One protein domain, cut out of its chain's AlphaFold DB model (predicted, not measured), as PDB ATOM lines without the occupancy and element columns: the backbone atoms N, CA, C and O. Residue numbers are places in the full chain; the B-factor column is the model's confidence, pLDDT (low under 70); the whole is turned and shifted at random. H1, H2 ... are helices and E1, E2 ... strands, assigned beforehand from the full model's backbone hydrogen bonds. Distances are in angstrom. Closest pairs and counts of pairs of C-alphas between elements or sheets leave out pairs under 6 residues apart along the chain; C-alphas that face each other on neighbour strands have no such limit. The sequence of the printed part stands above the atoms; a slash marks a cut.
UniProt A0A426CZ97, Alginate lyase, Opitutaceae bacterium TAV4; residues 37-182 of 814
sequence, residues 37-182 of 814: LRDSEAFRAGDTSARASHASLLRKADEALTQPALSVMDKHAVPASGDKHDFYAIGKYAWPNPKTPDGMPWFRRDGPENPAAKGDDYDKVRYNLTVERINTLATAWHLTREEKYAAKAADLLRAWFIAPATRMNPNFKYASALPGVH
ATOM      1  N   LEU A  37     224.662 178.668 224.442       82.06
ATOM      2  CA  LEU A  37     223.449 177.876 224.248       82.06
ATOM      3  C   LEU A  37     223.741 176.623 223.428       82.06
ATOM      4  O   LEU A  37     223.427 175.533 223.901       82.06
ATOM      5  N   ARG A  38     224.420 176.764 222.281       81.75
ATOM      6  CA  ARG A  38     224.832 175.623 221.449       81.75
ATOM      7  C   ARG A  38     225.677 174.621 222.228       81.75
ATOM      8  O   ARG A  38     225.370 173.437 222.198       81.75
ATOM      9  N   ASP A  39     226.678 175.085 222.974       79.81
ATOM     10  CA  ASP A  39     227.539 174.213 223.785       79.81
ATOM     11  C   ASP A  39     226.727 173.455 224.847       79.81
ATOM     12  O   ASP A  39     226.950 172.273 225.104       79.81
ATOM     13  N   SER A  40     225.737 174.123 225.447       84.19
ATOM     14  CA  SER A  40     224.866 173.523 226.461       84.19
ATOM     15  C   SER A  40     223.863 172.530 225.876       84.19
ATOM     16  O   SER A  40     223.576 171.510 226.501       84.19
ATOM     17  N   GLU A  41     223.312 172.815 224.698       80.56
ATOM     18  CA  GLU A  41     222.455 171.891 223.951       80.56
ATOM     19  C   GLU A  41     223.240 170.656 223.519       80.56
ATOM     20  O   GLU A  41     222.812 169.540 223.806       80.56
ATOM     21  N   ALA A  42     224.423 170.855 222.934       76.50
ATOM     22  CA  ALA A  42     225.336 169.791 222.542       76.50
ATOM     23  C   ALA A  42     225.698 168.907 223.747       76.50
ATOM     24  O   ALA A  42     225.539 167.687 223.698       76.50
ATOM     25  N   PHE A  43     226.082 169.510 224.878       83.19
ATOM     26  CA  PHE A  43     226.386 168.775 226.107       83.19
ATOM     27  C   PHE A  43     225.212 167.915 226.595       83.19
ATOM     28  O   PHE A  43     225.402 166.740 226.909       83.19
ATOM     29  N   ARG A  44     223.991 168.464 226.632       81.62
ATOM     30  CA  ARG A  44     222.792 167.724 227.077       81.62
ATOM     31  C   ARG A  44     222.342 166.660 226.081       81.62
ATOM     32  O   ARG A  44     221.783 165.651 226.496       81.62
ATOM     33  N   ALA A  45     222.606 166.870 224.794       77.38
ATOM     34  CA  ALA A  45     222.385 165.885 223.742       77.38
ATOM     35  C   ALA A  45     223.443 164.765 223.734       77.38
ATOM     36  O   ALA A  45     223.326 163.824 222.951       77.38
ATOM     37  N   GLY A  46     224.462 164.838 224.599       73.00
ATOM     38  CA  GLY A  46     225.534 163.848 224.676       73.00
ATOM     39  C   GLY A  46     226.603 163.997 223.589       73.00
ATOM     40  O   GLY A  46     227.347 163.048 223.345       73.00
ATOM     41  N   ASP A  47     226.698 165.166 222.947       70.19
ATOM     42  CA  ASP A  47     227.735 165.475 221.961       70.19
ATOM     43  C   ASP A  47     229.132 165.388 222.600       70.19
ATOM     44  O   ASP A  47     229.417 165.960 223.661       70.19
ATOM     45  N   THR A  48     230.025 164.649 221.946       66.31
ATOM     46  CA  THR A  48     231.372 164.379 222.448       66.31
ATOM     47  C   THR A  48     232.436 165.365 221.965       66.31
ATOM     48  O   THR A  48     233.535 165.347 222.519       66.31
ATOM     49  N   SER A  49     232.132 166.243 221.003       56.31
ATOM     50  CA  SER A  49     233.082 167.173 220.360       56.31
ATOM     51  C   SER A  49     233.777 168.139 221.332       56.31
ATOM     52  O   SER A  49     234.914 168.544 221.113       56.31
ATOM     53  N   ALA A  50     233.141 168.465 222.461       66.44
ATOM     54  CA  ALA A  50     233.711 169.319 223.509       66.44
ATOM     55  C   ALA A  50     233.909 168.602 224.861       66.44
ATOM     56  O   ALA A  50     234.139 169.248 225.888       66.44
ATOM     57  N   ARG A  51     233.874 167.260 224.893       72.56
ATOM     58  CA  ARG A  51     233.881 166.457 226.135       72.56
ATOM     59  C   ARG A  51     235.063 166.755 227.061       72.56
ATOM     60  O   ARG A  51     234.869 166.837 228.272       72.56
ATOM     61  N   ALA A  52     236.271 166.945 226.527       65.69
ATOM     62  CA  ALA A  52     237.453 167.264 227.337       65.69
ATOM     63  C   ALA A  52     237.341 168.644 228.013       65.69
ATOM     64  O   ALA A  52     237.637 168.788 229.202       65.69
ATOM     65  N   SER A  53     236.857 169.648 227.276       71.62
ATOM     66  CA  SER A  53     236.610 170.997 227.797       71.62
ATOM     67  C   SER A  53     235.501 170.993 228.850       71.62
ATOM     68  O   SER A  53     235.671 171.596 229.911       71.62
ATOM     69  N   HIS A  54     234.414 170.253 228.608       84.50
ATOM     70  CA  HIS A  54     233.323 170.069 229.565       84.50
ATOM     71  C   HIS A  54     233.798 169.374 230.848       84.50
ATOM     72  O   HIS A  54     233.569 169.887 231.938       84.50
ATOM     73  N   ALA A  55     234.544 168.270 230.744       78.69
ATOM     74  CA  ALA A  55     235.080 167.564 231.910       78.69
ATOM     75  C   ALA A  55     236.034 168.442 232.741       78.69
ATOM     76  O   ALA A  55     235.973 168.447 233.970       78.69
ATOM     77  N   SER A  56     236.892 169.226 232.079       79.69
ATOM     78  CA  SER A  56     237.790 170.175 232.749       79.69
ATOM     79  C   SER A  56     237.023 171.273 233.494       79.69
ATOM     80  O   SER A  56     237.366 171.593 234.633       79.69
ATOM     81  N   LEU A  57     235.966 171.820 232.880       90.56
ATOM     82  CA  LEU A  57     235.081 172.795 233.517       90.56
ATOM     83  C   LEU A  57     234.397 172.207 234.757       90.56
ATOM     84  O   LEU A  57     234.453 172.826 235.819       90.56
ATOM     85  N   LEU A  58     233.788 171.022 234.636       92.62
ATOM     86  CA  LEU A  58     233.049 170.390 235.733       92.62
ATOM     87  C   LEU A  58     233.956 170.032 236.904       92.62
ATOM     88  O   LEU A  58     233.617 170.349 238.037       92.62
ATOM     89  N   ARG A  59     235.161 169.514 236.643       94.12
ATOM     90  CA  ARG A  59     236.147 169.255 237.701       94.12
ATOM     91  C   ARG A  59     236.479 170.521 238.497       94.12
ATOM     92  O   ARG A  59     236.460 170.495 239.722       94.12
ATOM     93  N   LYS A  60     236.757 171.638 237.815       88.31
ATOM     94  CA  LYS A  60     237.032 172.921 238.489       88.31
ATOM     95  C   LYS A  60     235.822 173.434 239.269       88.31
ATOM     96  O   LYS A  60     235.985 174.023 240.335       88.31
ATOM     97  N   ALA A  61     234.618 173.236 238.735       97.06
ATOM     98  CA  ALA A  61     233.386 173.620 239.407       97.06
ATOM     99  C   ALA A  61     233.161 172.784 240.676       97.06
ATOM    100  O   ALA A  61     232.889 173.357 241.728       97.06
ATOM    101  N   ASP A  62     233.363 171.467 240.610       96.25
ATOM    102  CA  ASP A  62     233.265 170.558 241.757       96.25
ATOM    103  C   ASP A  62     234.316 170.871 242.833       96.25
ATOM    104  O   ASP A  62     233.997 170.924 244.022       96.25
ATOM    105  N   GLU A  63     235.553 171.179 242.433       94.31
ATOM    106  CA  GLU A  63     236.595 171.668 243.346       94.31
ATOM    107  C   GLU A  63     236.161 172.964 244.054       94.31
ATOM    108  O   GLU A  63     236.371 173.111 245.259       94.31
ATOM    109  N   ALA A  64     235.519 173.893 243.339       95.25
ATOM    110  CA  ALA A  64     235.053 175.158 243.905       95.25
ATOM    111  C   ALA A  64     233.887 174.992 244.899       95.25
ATOM    112  O   ALA A  64     233.760 175.816 245.808       95.25
ATOM    113  N   LEU A  65     233.066 173.936 244.784       97.38
ATOM    114  CA  LEU A  65     231.968 173.659 245.725       97.38
ATOM    115  C   LEU A  65     232.473 173.468 247.160       97.38
ATOM    116  O   LEU A  65     231.864 173.975 248.107       97.38
ATOM    117  N   THR A  66     233.607 172.781 247.312       93.81
ATOM    118  CA  THR A  66     234.167 172.385 248.617       93.81
ATOM    119  C   THR A  66     234.985 173.484 249.298       93.81
ATOM    120  O   THR A  66     235.276 173.394 250.488       93.81
ATOM    121  N   GLN A  67     235.340 174.547 248.573       94.06
ATOM    122  CA  GLN A  67     236.199 175.616 249.086       94.06
ATOM    123  C   GLN A  67     235.392 176.679 249.853       94.06
ATOM    124  O   GLN A  67     234.253 176.980 249.474       94.06
ATOM    125  N   PRO A  68     235.951 177.288 250.915       95.44
ATOM    126  CA  PRO A  68     235.270 178.350 251.651       95.44
ATOM    127  C   PRO A  68     235.093 179.608 250.790       95.44
ATOM    128  O   PRO A  68     235.871 179.868 249.859       95.44
ATOM    129  N   ALA A  69     234.059 180.390 251.112       96.62
ATOM    130  CA  ALA A  69     233.890 181.729 250.561       96.62
ATOM    131  C   ALA A  69     234.979 182.645 251.130       96.62
ATOM    132  O   ALA A  69     235.186 182.673 252.340       96.62
ATOM    133  N   LEU A  70     235.683 183.349 250.246       97.44
ATOM    134  CA  LEU A  70     236.725 184.303 250.615       97.44
ATOM    135  C   LEU A  70     236.128 185.712 250.684       97.44
ATOM    136  O   LEU A  70     235.098 185.981 250.062       97.44
ATOM    137  N   SER A  71     236.794 186.616 251.395       98.19
ATOM    138  CA  SER A  71     236.374 188.010 251.537       98.19
ATOM    139  C   SER A  71     237.555 188.975 251.665       98.19
ATOM    140  O   SER A  71     238.687 188.578 251.947       98.19
ATOM    141  N   VAL A  72     237.287 190.275 251.524       98.06
ATOM    142  CA  VAL A  72     238.262 191.328 251.867       98.06
ATOM    143  C   VAL A  72     238.597 191.355 253.360       98.06
ATOM    144  O   VAL A  72     239.559 191.996 253.761       98.06
ATOM    145  N   MET A  73     237.848 190.661 254.214       98.38
ATOM    146  CA  MET A  73     238.143 190.603 255.646       98.38
ATOM    147  C   MET A  73     239.279 189.629 255.965       98.38
ATOM    148  O   MET A  73     239.834 189.690 257.064       98.38
ATOM    149  N   ASP A  74     239.674 188.796 254.999       97.56
ATOM    150  CA  ASP A  74     240.675 187.743 255.176       97.56
ATOM    151  C   ASP A  74     242.119 188.267 255.083       97.56
ATOM    152  O   ASP A  74     243.052 187.531 255.394       97.56
ATOM    153  N   LYS A  75     242.348 189.529 254.674       97.38
ATOM    154  CA  LYS A  75     243.705 190.116 254.724       97.38
ATOM    155  C   LYS A  75     244.179 190.251 256.156       97.38
ATOM    156  O   LYS A  75     243.417 190.663 257.034       97.38
ATOM    157  N   HIS A  76     245.467 190.006 256.368       96.75
ATOM    158  CA  HIS A  76     246.104 190.359 257.631       96.75
ATOM    159  C   HIS A  76     246.316 191.870 257.746       96.75
ATOM    160  O   HIS A  76     246.079 192.439 258.810       96.75
ATOM    161  N   ALA A  77     246.717 192.534 256.656       94.56
ATOM    162  CA  ALA A  77     246.952 193.969 256.683       94.56
ATOM    163  C   ALA A  77     245.640 194.763 256.728       94.56
ATOM    164  O   ALA A  77     244.611 194.363 256.178       94.56
ATOM    165  N   VAL A  78     245.706 195.930 257.362       95.31
ATOM    166  CA  VAL A  78     244.623 196.915 257.385       95.31
ATOM    167  C   VAL A  78     245.031 198.067 256.460       95.31
ATOM    168  O   VAL A  78     246.144 198.579 256.607       95.31
ATOM    169  N   PRO A  79     244.194 198.456 255.480       94.38
ATOM    170  CA  PRO A  79     244.486 199.598 254.618       94.38
ATOM    171  C   PRO A  79     244.520 200.897 255.430       94.38
ATOM    172  O   PRO A  79     244.007 200.968 256.545       94.38
ATOM    173  N   ALA A  80     245.077 201.959 254.849       93.88
ATOM    174  CA  ALA A  80     245.242 203.240 255.538       93.88
ATOM    175  C   ALA A  80     243.921 203.922 255.956       93.88
ATOM    176  O   ALA A  80     243.948 204.845 256.765       93.88
ATOM    177  N   SER A  81     242.760 203.479 255.453       96.12
ATOM    178  CA  SER A  81     241.449 203.907 255.973       96.12
ATOM    179  C   SER A  81     241.166 203.432 257.398       96.12
ATOM    180  O   SER A  81     240.308 204.009 258.058       96.12
ATOM    181  N   GLY A  82     241.829 202.367 257.859       97.19
ATOM    182  CA  GLY A  82     241.442 201.640 259.068       97.19
ATOM    183  C   GLY A  82     240.254 200.689 258.869       97.19
ATOM    184  O   GLY A  82     239.903 199.967 259.798       97.19
ATOM    185  N   ASP A  83     239.656 200.644 257.673       98.00
ATOM    186  CA  ASP A  83     238.497 199.806 257.358       98.00
ATOM    187  C   ASP A  83     238.914 198.575 256.537       98.00
ATOM    188  O   ASP A  83     239.336 198.679 255.384       98.00
ATOM    189  N   LYS A  84     238.772 197.372 257.108       98.00
ATOM    190  CA  LYS A  84     239.082 196.119 256.398       98.00
ATOM    191  C   LYS A  84     238.121 195.823 255.240       98.00
ATOM    192  O   LYS A  84     238.479 195.008 254.391       98.00
ATOM    193  N   HIS A  85     236.966 196.481 255.148       98.69
ATOM    194  CA  HIS A  85     236.074 196.348 253.994       98.69
ATOM    195  C   HIS A  85     236.649 196.993 252.723       98.69
ATOM    196  O   HIS A  85     236.236 196.645 251.613       98.69
ATOM    197  N   ASP A  86     237.630 197.892 252.835       98.69
ATOM    198  CA  ASP A  86     238.298 198.453 251.662       98.69
ATOM    199  C   ASP A  86     239.235 197.430 251.008       98.69
ATOM    200  O   ASP A  86     240.056 196.787 251.671       98.69
ATOM    201  N   PHE A  87     239.137 197.299 249.683       98.56
ATOM    202  CA  PHE A  87     240.041 196.455 248.907       98.56
ATOM    203  C   PHE A  87     241.465 197.002 248.966       98.56
ATOM    204  O   PHE A  87     241.712 198.141 248.559       98.56
ATOM    205  N   TYR A  88     242.405 196.168 249.407       98.19
ATOM    206  CA  TYR A  88     243.794 196.563 249.593       98.19
ATOM    207  C   TYR A  88     244.751 195.712 248.764       98.19
ATOM    208  O   TYR A  88     244.792 194.487 248.883       98.19
ATOM    209  N   ALA A  89     245.562 196.366 247.931       97.38
ATOM    210  CA  ALA A  89     246.600 195.700 247.157       97.38
ATOM    211  C   ALA A  89     247.786 196.626 246.907       97.38
ATOM    212  O   ALA A  89     247.612 197.762 246.470       97.38
ATOM    213  N   ILE A  90     249.002 196.116 247.084       96.31
ATOM    214  CA  ILE A  90     250.221 196.833 246.696       96.31
ATOM    215  C   ILE A  90     250.528 196.689 245.208       96.31
ATOM    216  O   ILE A  90     250.156 195.717 244.543       96.31
ATOM    217  N   GLY A  91     251.265 197.661 244.675       92.06
ATOM    218  CA  GLY A  91     251.836 197.560 243.341       92.06
ATOM    219  C   GLY A  91     252.773 196.352 243.242       92.06
ATOM    220  O   GLY A  91     253.612 196.119 244.105       92.06
ATOM    221  N   LYS A  92     252.703 195.606 242.135       89.56
ATOM    222  CA  LYS A  92     253.537 194.406 241.905       89.56
ATOM    223  C   LYS A  92     255.056 194.642 241.949       89.56
ATOM    224  O   LYS A  92     255.815 193.685 242.005       89.56
ATOM    225  N   TYR A  93     255.492 195.897 241.874       88.44
ATOM    226  CA  TYR A  93     256.894 196.321 241.941       88.44
ATOM    227  C   TYR A  93     257.191 197.174 243.179       88.44
ATOM    228  O   TYR A  93     258.226 197.828 243.220       88.44
ATOM    229  N   ALA A  94     256.290 197.212 244.159       94.75
ATOM    230  CA  ALA A  94     256.520 197.866 245.438       94.75
ATOM    231  C   ALA A  94     257.393 196.945 246.299       94.75
ATOM    232  O   ALA A  94     257.005 195.804 246.517       94.75
ATOM    233  N   TRP A  95     258.549 197.410 246.770       95.31
ATOM    234  CA  TRP A  95     259.474 196.635 247.603       95.31
ATOM    235  C   TRP A  95     259.850 197.402 248.876       95.31
ATOM    236  O   TRP A  95     260.022 198.623 248.792       95.31
ATOM    237  N   PRO A  96     260.052 196.712 250.017       95.44
ATOM    238  CA  PRO A  96     260.663 197.319 251.194       95.44
ATOM    239  C   PRO A  96     262.020 197.934 250.843       95.44
ATOM    240  O   PRO A  96     262.788 197.367 250.059       95.44
ATOM    241  N   ASN A  97     262.315 199.095 251.410       94.88
ATOM    242  CA  ASN A  97     263.563 199.805 251.194       94.88
ATOM    243  C   ASN A  97     264.704 199.172 252.012       94.88
ATOM    244  O   ASN A  97     264.717 199.305 253.230       94.88
ATOM    245  N   PRO A  98     265.715 198.545 251.381       93.75
ATOM    246  CA  PRO A  98     266.811 197.911 252.114       93.75
ATOM    247  C   PRO A  98     267.745 198.919 252.801       93.75
ATOM    248  O   PRO A  98     268.663 198.514 253.505       93.75
ATOM    249  N   LYS A  99     267.566 200.227 252.561       94.94
ATOM    250  CA  LYS A  99     268.385 201.295 253.149       94.94
ATOM    251  C   LYS A  99     267.831 201.831 254.469       94.94
ATOM    252  O   LYS A  99     268.472 202.697 255.058       94.94
ATOM    253  N   THR A 100     266.665 201.370 254.918       95.12
ATOM    254  CA  THR A 100     266.058 201.805 256.182       95.12
ATOM    255  C   THR A 100     265.808 200.613 257.108       95.12
ATOM    256  O   THR A 100     265.470 199.533 256.622       95.12
ATOM    257  N   PRO A 101     265.987 200.769 258.437       91.62
ATOM    258  CA  PRO A 101     265.855 199.659 259.389       91.62
ATOM    259  C   PRO A 101     264.472 198.994 259.399       91.62
ATOM    260  O   PRO A 101     264.364 197.807 259.684       91.62
ATOM    261  N   ASP A 102     263.424 199.752 259.084       91.56
ATOM    262  CA  ASP A 102     262.027 199.314 259.055       91.56
ATOM    263  C   ASP A 102     261.526 198.966 257.642       91.56
ATOM    264  O   ASP A 102     260.365 198.595 257.461       91.56
ATOM    265  N   GLY A 103     262.380 199.089 256.621       92.75
ATOM    266  CA  GLY A 103     262.000 198.866 255.230       92.75
ATOM    267  C   GLY A 103     261.118 199.961 254.622       92.75
ATOM    268  O   GLY A 103     260.594 199.756 253.522       92.75
ATOM    269  N   MET A 104     260.929 201.107 255.288       95.06
ATOM    270  CA  MET A 104     260.030 202.184 254.854       95.06
ATOM    271  C   MET A 104     260.787 203.448 254.393       95.06
ATOM    272  O   MET A 104     261.939 203.653 254.765       95.06
ATOM    273  N   PRO A 105     260.173 204.326 253.581       95.31
ATOM    274  CA  PRO A 105     259.022 204.021 252.741       95.31
ATOM    275  C   PRO A 105     259.420 203.010 251.662       95.31
ATOM    276  O   PRO A 105     260.577 202.957 251.239       95.31
ATOM    277  N   TRP A 106     258.470 202.200 251.204       96.00
ATOM    278  CA  TRP A 106     258.722 201.262 250.116       96.00
ATOM    279  C   TRP A 106     259.064 202.019 248.832       96.00
ATOM    280  O   TRP A 106     258.616 203.142 248.603       96.00
ATOM    281  N   PHE A 107     259.830 201.383 247.950       94.44
ATOM    282  CA  PHE A 107     260.204 201.960 246.662       94.44
ATOM    283  C   PHE A 107     259.796 201.055 245.504       94.44
ATOM    284  O   PHE A 107     259.617 199.843 245.643       94.44
ATOM    285  N   ARG A 108     259.639 201.659 244.325       92.81
ATOM    286  CA  ARG A 108     259.328 200.930 243.098       92.81
ATOM    287  C   ARG A 108     260.609 200.355 242.491       92.81
ATOM    288  O   ARG A 108     261.494 201.116 242.105       92.81
ATOM    289  N   ARG A 109     260.678 199.032 242.335       86.12
ATOM    290  CA  ARG A 109     261.787 198.322 241.674       86.12
ATOM    291  C   ARG A 109     261.282 197.545 240.462       86.12
ATOM    292  O   ARG A 109     260.612 196.527 240.620       86.12
ATOM    293  N   ASP A 110     261.612 198.026 239.265       70.25
ATOM    294  CA  ASP A 110     261.314 197.319 238.016       70.25
ATOM    295  C   ASP A 110     262.114 196.015 237.899       70.25
ATOM    296  O   ASP A 110     263.261 195.940 238.336       70.25
ATOM    297  N   GLY A 111     261.502 194.991 237.299       69.94
ATOM    298  CA  GLY A 111     262.082 193.651 237.178       69.94
ATOM    299  C   GLY A 111     261.159 192.578 237.769       69.94
ATOM    300  O   GLY A 111     259.978 192.554 237.407       69.94
ATOM    301  N   PRO A 112     261.655 191.670 238.634       72.75
ATOM    302  CA  PRO A 112     260.833 190.649 239.283       72.75
ATOM    303  C   PRO A 112     259.693 191.244 240.124       72.75
ATOM    304  O   PRO A 112     259.872 192.240 240.830       72.75
ATOM    305  N   GLU A 113     258.515 190.619 240.060       87.19
ATOM    306  CA  GLU A 113     257.366 191.003 240.890       87.19
ATOM    307  C   GLU A 113     257.650 190.710 242.372       87.19
ATOM    308  O   GLU A 113     258.242 189.680 242.694       87.19
ATOM    309  N   ASN A 114     257.217 191.593 243.275       90.44
ATOM    310  CA  ASN A 114     257.286 191.341 244.711       90.44
ATOM    311  C   ASN A 114     256.312 190.204 245.075       90.44
ATOM    312  O   ASN A 114     255.104 190.379 244.877       90.44
ATOM    313  N   PRO A 115     256.784 189.066 245.624       90.75
ATOM    314  CA  PRO A 115     255.902 187.980 246.044       90.75
ATOM    315  C   PRO A 115     254.887 188.417 247.107       90.75
ATOM    316  O   PRO A 115     253.774 187.898 247.106       90.75
ATOM    317  N   ALA A 116     255.200 189.423 247.935       90.94
ATOM    318  CA  ALA A 116     254.263 189.961 248.921       90.94
ATOM    319  C   ALA A 116     252.987 190.514 248.272       90.94
ATOM    320  O   ALA A 116     251.920 190.405 248.858       90.94
ATOM    321  N   ALA A 117     253.043 191.006 247.025       90.25
ATOM    322  CA  ALA A 117     251.852 191.466 246.302       90.25
ATOM    323  C   ALA A 117     250.853 190.332 245.989       90.25
ATOM    324  O   ALA A 117     249.743 190.593 245.522       90.25
ATOM    325  N   LYS A 118     251.262 189.077 246.213       88.31
ATOM    326  CA  LYS A 118     250.455 187.857 246.094       88.31
ATOM    327  C   LYS A 118     250.261 187.142 247.441       88.31
ATOM    328  O   LYS A 118     249.723 186.042 247.443       88.31
ATOM    329  N   GLY A 119     250.731 187.726 248.543       89.75
ATOM    330  CA  GLY A 119     250.612 187.159 249.884       89.75
ATOM    331  C   GLY A 119     249.275 187.474 250.554       89.75
ATOM    332  O   GLY A 119     248.494 188.292 250.064       89.75
ATOM    333  N   ASP A 120     249.053 186.855 251.712       93.81
ATOM    334  CA  ASP A 120     247.797 186.942 252.469       93.81
ATOM    335  C   ASP A 120     247.546 188.309 253.120       93.81
ATOM    336  O   ASP A 120     246.444 188.597 253.588       93.81
ATOM    337  N   ASP A 121     248.521 189.209 253.085       95.25
ATOM    338  CA  ASP A 121     248.349 190.579 253.563       95.25
ATOM    339  C   ASP A 121     247.430 191.410 252.649       95.25
ATOM    340  O   ASP A 121     246.900 192.427 253.085       95.25
ATOM    341  N   TYR A 122     247.191 190.978 251.403       97.12
ATOM    342  CA  TYR A 122     246.480 191.761 250.386       97.12
ATOM    343  C   TYR A 122     245.371 190.973 249.680       97.12
ATOM    344  O   TYR A 122     245.382 189.747 249.606       97.12
ATOM    345  N   ASP A 123     244.415 191.691 249.091       98.06
ATOM    346  CA  ASP A 123     243.181 191.105 248.559       98.06
ATOM    347  C   ASP A 123     243.301 190.568 247.131       98.06
ATOM    348  O   ASP A 123     242.460 189.789 246.689       98.06
ATOM    349  N   LYS A 124     244.337 190.954 246.382       94.94
ATOM    350  CA  LYS A 124     244.395 190.720 244.932       94.94
ATOM    351  C   LYS A 124     244.240 189.252 244.526       94.94
ATOM    352  O   LYS A 124     243.540 188.960 243.555       94.94
ATOM    353  N   VAL A 125     244.902 188.327 245.219       94.62
ATOM    354  CA  VAL A 125     244.849 186.896 244.867       94.62
ATOM    355  C   VAL A 125     243.475 186.314 245.186       94.62
ATOM    356  O   VAL A 125     242.846 185.735 244.301       94.62
ATOM    357  N   ARG A 126     242.971 186.527 246.406       95.81
ATOM    358  CA  ARG A 126     241.654 186.025 246.830       95.81
ATOM    359  C   ARG A 126     240.497 186.631 246.038       95.81
ATOM    360  O   ARG A 126     239.544 185.926 245.724       95.81
ATOM    361  N   TYR A 127     240.607 187.898 245.652       98.25
ATOM    362  CA  TYR A 127     239.639 188.582 244.800       98.25
ATOM    363  C   TYR A 127     239.565 187.940 243.415       98.25
ATOM    364  O   TYR A 127     238.491 187.523 242.983       98.25
ATOM    365  N   ASN A 128     240.711 187.778 242.744       96.56
ATOM    366  CA  ASN A 128     240.755 187.143 241.425       96.56
ATOM    367  C   ASN A 128     240.266 185.692 241.478       96.56
ATOM    368  O   ASN A 128     239.524 185.265 240.595       96.56
ATOM    369  N   LEU A 129     240.623 184.958 242.534       96.81
ATOM    370  CA  LEU A 129     240.159 183.593 242.755       96.81
ATOM    371  C   LEU A 129     238.641 183.531 242.984       96.81
ATOM    372  O   LEU A 129     237.975 182.655 242.438       96.81
ATOM    373  N   THR A 130     238.072 184.478 243.733       98.25
ATOM    374  CA  THR A 130     236.619 184.573 243.950       98.25
ATOM    375  C   THR A 130     235.883 184.819 242.635       98.25
ATOM    376  O   THR A 130     234.962 184.074 242.301       98.25
ATOM    377  N   VAL A 131     236.336 185.793 241.840       98.31
ATOM    378  CA  VAL A 131     235.757 186.088 240.519       98.31
ATOM    379  C   VAL A 131     235.902 184.895 239.562       98.31
ATOM    380  O   VAL A 131     234.957 184.553 238.851       98.31
ATOM    381  N   GLU A 132     237.050 184.208 239.553       97.75
ATOM    382  CA  GLU A 132     237.258 183.003 238.736       97.75
ATOM    383  C   GLU A 132     236.304 181.865 239.121       97.75
ATOM    384  O   GLU A 132     235.732 181.218 238.235       97.75
ATOM    385  N   ARG A 133     236.098 181.629 240.424       98.50
ATOM    386  CA  ARG A 133     235.167 180.605 240.913       98.50
ATOM    387  C   ARG A 133     233.727 180.936 240.531       98.50
ATOM    388  O   ARG A 133     233.045 180.052 240.028       98.50
ATOM    389  N   ILE A 134     233.288 182.190 240.683       98.75
ATOM    390  CA  ILE A 134     231.949 182.638 240.251       98.75
ATOM    391  C   ILE A 134     231.748 182.351 238.760       98.75
ATOM    392  O   ILE A 134     230.765 181.719 238.380       98.75
ATOM    393  N   ASN A 135     232.706 182.744 237.918       98.38
ATOM    394  CA  ASN A 135     232.623 182.540 236.471       98.38
ATOM    395  C   ASN A 135     232.581 181.046 236.107       98.38
ATOM    396  O   ASN A 135     231.781 180.624 235.270       98.38
ATOM    397  N   THR A 136     233.430 180.237 236.747       97.94
ATOM    398  CA  THR A 136     233.489 178.777 236.566       97.94
ATOM    399  C   THR A 136     232.163 178.119 236.941       97.94
ATOM    400  O   THR A 136     231.594 177.381 236.139       97.94
ATOM    401  N   LEU A 137     231.642 178.425 238.130       98.75
ATOM    402  CA  LEU A 137     230.400 177.864 238.657       98.75
ATOM    403  C   LEU A 137     229.184 178.289 237.825       98.75
ATOM    404  O   LEU A 137     228.358 177.449 237.485       98.75
ATOM    405  N   ALA A 138     229.105 179.556 237.413       98.25
ATOM    406  CA  ALA A 138     228.050 180.032 236.521       98.25
ATOM    407  C   ALA A 138     228.099 179.350 235.144       98.25
ATOM    408  O   ALA A 138     227.057 179.007 234.591       98.25
ATOM    409  N   THR A 139     229.299 179.109 234.598       96.38
ATOM    410  CA  THR A 139     229.457 178.374 233.330       96.38
ATOM    411  C   THR A 139     229.026 176.915 233.487       96.38
ATOM    412  O   THR A 139     228.298 176.406 232.641       96.38
ATOM    413  N   ALA A 140     229.439 176.250 234.570       96.56
ATOM    414  CA  ALA A 140     229.056 174.868 234.855       96.56
ATOM    415  C   ALA A 140     227.544 174.735 235.049       96.56
ATOM    416  O   ALA A 140     226.927 173.878 234.428       96.56
ATOM    417  N   TRP A 141     226.930 175.642 235.814       96.88
ATOM    418  CA  TRP A 141     225.478 175.718 235.941       96.88
ATOM    419  C   TRP A 141     224.796 175.951 234.588       96.88
ATOM    420  O   TRP A 141     223.825 175.274 234.263       96.88
ATOM    421  N   HIS A 142     225.298 176.874 233.764       93.50
ATOM    422  CA  HIS A 142     224.704 177.128 232.453       93.50
ATOM    423  C   HIS A 142     224.764 175.886 231.551       93.50
ATOM    424  O   HIS A 142     223.796 175.596 230.847       93.50
ATOM    425  N   LEU A 143     225.870 175.139 231.617       92.31
ATOM    426  CA  LEU A 143     226.085 173.898 230.879       92.31
ATOM    427  C   LEU A 143     225.150 172.778 231.373       92.31
ATOM    428  O   LEU A 143     224.353 172.248 230.599       92.31
ATOM    429  N   THR A 144     225.181 172.451 232.667       92.38
ATOM    430  CA  THR A 144     224.516 171.255 233.222       92.38
ATOM    431  C   THR A 144     223.095 171.495 233.723       92.38
ATOM    432  O   THR A 144     222.304 170.558 233.757       92.38
ATOM    433  N   ARG A 145     222.756 172.737 234.086       91.81
ATOM    434  CA  ARG A 145     221.578 173.127 234.890       91.81
ATOM    435  C   ARG A 145     221.548 172.532 236.303       91.81
ATOM    436  O   ARG A 145     220.504 172.537 236.946       91.81
ATOM    437  N   GLU A 146     222.679 172.060 236.826       96.00
ATOM    438  CA  GLU A 146     222.758 171.613 238.220       96.00
ATOM    439  C   GLU A 146     222.841 172.807 239.179       96.00
ATOM    440  O   GLU A 146     223.847 173.522 239.237       96.00
ATOM    441  N   GLU A 147     221.794 172.996 239.983       97.88
ATOM    442  CA  GLU A 147     221.653 174.141 240.893       97.88
ATOM    443  C   GLU A 147     222.754 174.246 241.953       97.88
ATOM    444  O   GLU A 147     223.054 175.350 242.399       97.88
ATOM    445  N   LYS A 148     223.438 173.147 242.302       98.44
ATOM    446  CA  LYS A 148     224.573 173.171 243.245       98.44
ATOM    447  C   LYS A 148     225.651 174.186 242.833       98.44
ATOM    448  O   LYS A 148     226.248 174.837 243.688       98.44
ATOM    449  N   TYR A 149     225.874 174.348 241.526       98.50
ATOM    450  CA  TYR A 149     226.856 175.290 241.004       98.50
ATOM    451  C   TYR A 149     226.366 176.741 241.116       98.50
ATOM    452  O   TYR A 149     227.116 177.596 241.585       98.50
ATOM    453  N   ALA A 150     225.105 177.024 240.763       98.56
ATOM    454  CA  ALA A 150     224.537 178.368 240.903       98.56
ATOM    455  C   ALA A 150     224.404 178.795 242.368       98.56
ATOM    456  O   ALA A 150     224.764 179.922 242.696       98.56
ATOM    457  N   ALA A 151     223.969 177.894 243.252       98.69
ATOM    458  CA  ALA A 151     223.891 178.136 244.691       98.69
ATOM    459  C   ALA A 151     225.251 178.540 245.262       98.69
ATOM    460  O   ALA A 151     225.371 179.586 245.902       98.69
ATOM    461  N   LYS A 152     226.312 177.793 244.932       98.75
ATOM    462  CA  LYS A 152     227.659 178.155 245.370       98.75
ATOM    463  C   LYS A 152     228.121 179.493 244.789       98.75
ATOM    464  O   LYS A 152     228.746 180.274 245.500       98.75
ATOM    465  N   ALA A 153     227.835 179.775 243.517       98.81
ATOM    466  CA  ALA A 153     228.188 181.058 242.909       98.81
ATOM    467  C   ALA A 153     227.475 182.233 243.601       98.81
ATOM    468  O   ALA A 153     228.106 183.255 243.874       98.81
ATOM    469  N   ALA A 154     226.192 182.063 243.934       98.81
ATOM    470  CA  ALA A 154     225.405 183.031 244.685       98.81
ATOM    471  C   ALA A 154     226.000 183.288 246.078       98.81
ATOM    472  O   ALA A 154     226.132 184.442 246.477       98.81
ATOM    473  N   ASP A 155     226.450 182.249 246.786       98.69
ATOM    474  CA  ASP A 155     227.101 182.403 248.094       98.69
ATOM    475  C   ASP A 155     228.404 183.205 248.013       98.69
ATOM    476  O   ASP A 155     228.649 184.075 248.851       98.69
ATOM    477  N   LEU A 156     229.222 182.964 246.984       98.81
ATOM    478  CA  LEU A 156     230.450 183.732 246.760       98.81
ATOM    479  C   LEU A 156     230.149 185.205 246.448       98.81
ATOM    480  O   LEU A 156     230.819 186.093 246.976       98.81
ATOM    481  N   LEU A 157     229.129 185.476 245.627       98.88
ATOM    482  CA  LEU A 157     228.676 186.837 245.328       98.88
ATOM    483  C   LEU A 157     228.155 187.546 246.586       98.88
ATOM    484  O   LEU A 157     228.527 188.693 246.842       98.88
ATOM    485  N   ARG A 158     227.345 186.860 247.403       98.75
ATOM    486  CA  ARG A 158     226.835 187.398 248.670       98.75
ATOM    487  C   ARG A 158     227.973 187.735 249.621       98.75
ATOM    488  O   ARG A 158     228.018 188.854 250.122       98.75
ATOM    489  N   ALA A 159     228.902 186.803 249.830       98.69
ATOM    490  CA  ALA A 159     230.033 186.993 250.731       98.69
ATOM    491  C   ALA A 159     230.914 188.175 250.306       98.69
ATOM    492  O   ALA A 159     231.281 188.998 251.142       98.69
ATOM    493  N   TRP A 160     231.220 188.295 249.011       98.81
ATOM    494  CA  TRP A 160     232.146 189.319 248.539       98.81
ATOM    495  C   TRP A 160     231.510 190.708 248.391       98.81
ATOM    496  O   TRP A 160     232.180 191.705 248.649       98.81
ATOM    497  N   PHE A 161     230.239 190.817 247.990       98.75
ATOM    498  CA  PHE A 161     229.652 192.109 247.591       98.75
ATOM    499  C   PHE A 161     228.482 192.589 248.460       98.75
ATOM    500  O   PHE A 161     228.217 193.790 248.494       98.75
ATOM    501  N   ILE A 162     227.774 191.692 249.153       98.62
ATOM    502  CA  ILE A 162     226.467 192.014 249.751       98.62
ATOM    503  C   ILE A 162     226.502 191.940 251.277       98.62
ATOM    504  O   ILE A 162     226.089 192.882 251.950       98.62
ATOM    505  N   ALA A 163     226.985 190.828 251.831       98.56
ATOM    506  CA  ALA A 163     226.888 190.528 253.251       98.56
ATOM    507  C   ALA A 163     227.635 191.586 254.089       98.56
ATOM    508  O   ALA A 163     228.849 191.724 253.936       98.56
ATOM    509  N   PRO A 164     226.961 192.317 255.001       98.25
ATOM    510  CA  PRO A 164     227.571 193.437 255.719       98.25
ATOM    511  C   PRO A 164     228.855 193.083 256.472       98.25
ATOM    512  O   PRO A 164     229.743 193.917 256.554       98.25
ATOM    513  N   ALA A 165     228.969 191.849 256.972       98.25
ATOM    514  CA  ALA A 165     230.132 191.380 257.722       98.25
ATOM    515  C   ALA A 165     231.380 191.118 256.859       98.25
ATOM    516  O   ALA A 165     232.479 191.066 257.397       98.25
ATOM    517  N   THR A 166     231.229 190.934 255.543       98.56
ATOM    518  CA  THR A 166     232.319 190.471 254.662       98.56
ATOM    519  C   THR A 166     232.469 191.270 253.368       98.56
ATOM    520  O   THR A 166     233.476 191.115 252.677       98.56
ATOM    521  N   ARG A 167     231.490 192.117 253.026       98.56
ATOM    522  CA  ARG A 167     231.432 192.814 251.737       98.56
ATOM    523  C   ARG A 167     232.639 193.716 251.501       98.56
ATOM    524  O   ARG A 167     233.103 194.403 252.402       98.56
ATOM    525  N   MET A 168     233.085 193.788 250.262       98.81
ATOM    526  CA  MET A 168     234.008 194.808 249.786       98.81
ATOM    527  C   MET A 168     233.286 196.157 249.676       98.81
ATOM    528  O   MET A 168     232.179 196.215 249.143       98.81
ATOM    529  N   ASN A 169     233.899 197.255 250.116       98.81
ATOM    530  CA  ASN A 169     233.398 198.599 249.821       98.81
ATOM    531  C   ASN A 169     233.508 198.884 248.309       98.81
ATOM    532  O   ASN A 169     234.478 198.458 247.681       98.81
ATOM    533  N   PRO A 170     232.555 199.611 247.694       98.56
ATOM    534  CA  PRO A 170     232.475 199.783 246.242       98.56
ATOM    535  C   PRO A 170     233.499 200.793 245.694       98.56
ATOM    536  O   PRO A 170     233.145 201.809 245.101       98.56
ATOM    537  N   ASN A 171     234.792 200.553 245.918       98.50
ATOM    538  CA  ASN A 171     235.889 201.395 245.454       98.50
ATOM    539  C   ASN A 171     237.224 200.623 245.372       98.50
ATOM    540  O   ASN A 171     237.410 199.605 246.032       98.50
ATOM    541  N   PHE A 172     238.181 201.150 244.599       98.19
ATOM    542  CA  PHE A 172     239.569 200.657 244.526       98.19
ATOM    543  C   PHE A 172     240.574 201.702 245.040       98.19
ATOM    544  O   PHE A 172     241.691 201.815 244.530       98.19
ATOM    545  N   LYS A 173     240.188 202.509 246.037       98.06
ATOM    546  CA  LYS A 173     241.006 203.626 246.542       98.06
ATOM    547  C   LYS A 173     242.362 203.175 247.091       98.06
ATOM    548  O   LYS A 173     243.323 203.929 246.992       98.06
ATOM    549  N   TYR A 174     242.447 201.948 247.606       98.06
ATOM    550  CA  TYR A 174     243.656 201.374 248.204       98.06
ATOM    551  C   TYR A 174     244.309 200.289 247.326       98.06
ATOM    552  O   TYR A 174     245.062 199.433 247.794       98.06
ATOM    553  N   ALA A 175     244.031 200.309 246.020       97.25
ATOM    554  CA  ALA A 175     244.682 199.437 245.050       97.25
ATOM    555  C   ALA A 175     245.972 200.065 244.494       97.25
ATOM    556  O   ALA A 175     246.084 201.280 244.319       97.25
ATOM    557  N   SER A 176     246.940 199.212 244.148       95.38
ATOM    558  CA  SER A 176     248.268 199.613 243.660       95.38
ATOM    559  C   SER A 176     249.021 200.538 244.635       95.38
ATOM    560  O   SER A 176     249.717 201.469 244.227       95.38
ATOM    561  N   ALA A 177     248.870 200.286 245.937       96.62
ATOM    562  CA  ALA A 177     249.531 201.026 247.004       96.62
ATOM    563  C   ALA A 177     251.063 200.885 246.947       96.62
ATOM    564  O   ALA A 177     251.603 199.864 246.504       96.62
ATOM    565  N   LEU A 178     251.763 201.911 247.428       95.88
ATOM    566  CA  LEU A 178     253.199 201.889 247.690       95.88
ATOM    567  C   LEU A 178     253.386 202.308 249.153       95.88
ATOM    568  O   LEU A 178     253.308 203.506 249.441       95.88
ATOM    569  N   PRO A 179     253.566 201.346 250.078       94.00
ATOM    570  CA  PRO A 179     253.554 201.619 251.512       94.00
ATOM    571  C   PRO A 179     254.528 202.735 251.910       94.00
ATOM    572  O   PRO A 179     255.696 202.722 251.529       94.00
ATOM    573  N   GLY A 180     254.041 203.722 252.663       92.25
ATOM    574  CA  GLY A 180     254.825 204.891 253.080       92.25
ATOM    575  C   GLY A 180     255.022 205.970 252.007       92.25
ATOM    576  O   GLY A 180     255.657 206.980 252.295       92.25
ATOM    577  N   VAL A 181     254.490 205.787 250.792       95.62
ATOM    578  CA  VAL A 181     254.532 206.792 249.712       95.62
ATOM    579  C   VAL A 181     253.130 207.230 249.303       95.62
ATOM    580  O   VAL A 181     252.847 208.423 249.259       95.62
ATOM    581  N   HIS A 182     252.249 206.279 248.987       95.31
ATOM    582  CA  HIS A 182     250.847 206.551 248.677       95.31
ATOM    583  C   HIS A 182     249.971 205.329 248.982       95.31
ATOM    584  O   HIS A 182     250.321 204.189 248.658       95.31
TER     585      HIS A 182
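Overview. This is residues 37 to 182 of the 814 residues of the protein "Alginate lyase" of Opitutaceae bacterium TAV4 (UniProt A0A426CZ97). A helical hairpin of H4 and H5 makes the middle of an elongated model; H2 packs across it near the turn from H4 to H5, and H1 packs on the last residues of H4. At the other end, by the start of H4, lie the two-strand sheet E1 and E2, short H3 and long loops, with the loop of residues 91 to 114 reaching farthest out. The printed part has 146 residues, with five named helices and two named strands in the order H1, H2, E1, H3, H4, H5, E2; E1 and E2 are parallel. Under half of the residues are in named elements, mostly helix, and the whole is loose, with a radius of gyration of the C-alphas of 19.5 A and spans of 65 by 37 by 22 A.

Arrangement. Begin at H1, residues 37 to 44: it touches residues 142 to 144 of H4, residues 124 to 144, with Ser 40 and Leu 143 the closest C-alphas at 4.6 A, at a steep tilt of 67 degrees, only just short of perpendicular. H2, residues 51 to 66, touches H4 with residues 57 to 64 alone, closest at the C-alphas of Ala 61 and Leu 137, 5.2 A, at a steep tilt of 57 degrees, opposite ways. H4, the hub, touches four helices; with H5, residues 147 to 162, it forms a hairpin at a shallow tilt of 30 degrees, closest at the C-alphas of Ile 134 and Ala 153, 4.9 A. H3, residues 115 to 118, and H4 only just touch, and only at the corner, with 3 pairs of C-alphas within 8 A, the closest those of Lys 118 and Val 125, 5.8 A. Look next at E1, residues 88 to 90, and E2, residues 174 to 177: N 176 and O 89 are 2.8 A apart and N 89 and O 174 3.1 A, within hydrogen-bond range. With H3, H4 and H5 between them they form a strand-helix-strand unit, two parallel neighbour strands joined through helices. Every O i to N i+4 pair is within range in H1, H4 and H5, and 11 of 12 in H2; H3 is too short for such a pair.

Along the chain. Find C-alpha 37 at (223.449, 177.876, 224.248), where H1 begins. H2 is 23.3 A long, H4 30.2 A and H5 20.5 A. H4 starts at C-alpha 124, (244.395, 190.720, 244.932), and E2 ends at C-alpha 177, (249.531, 201.026, 247.004).

Size, cuts and confidence. The C-alphas farthest apart are those of Ala 45 and Pro 101, 65.6 A. The printed part has no cut; the links H2 to E1, E1 to H3 and H5 to E2 are long. Confidence is under 70 at residues 48 to 50, 52 and 111.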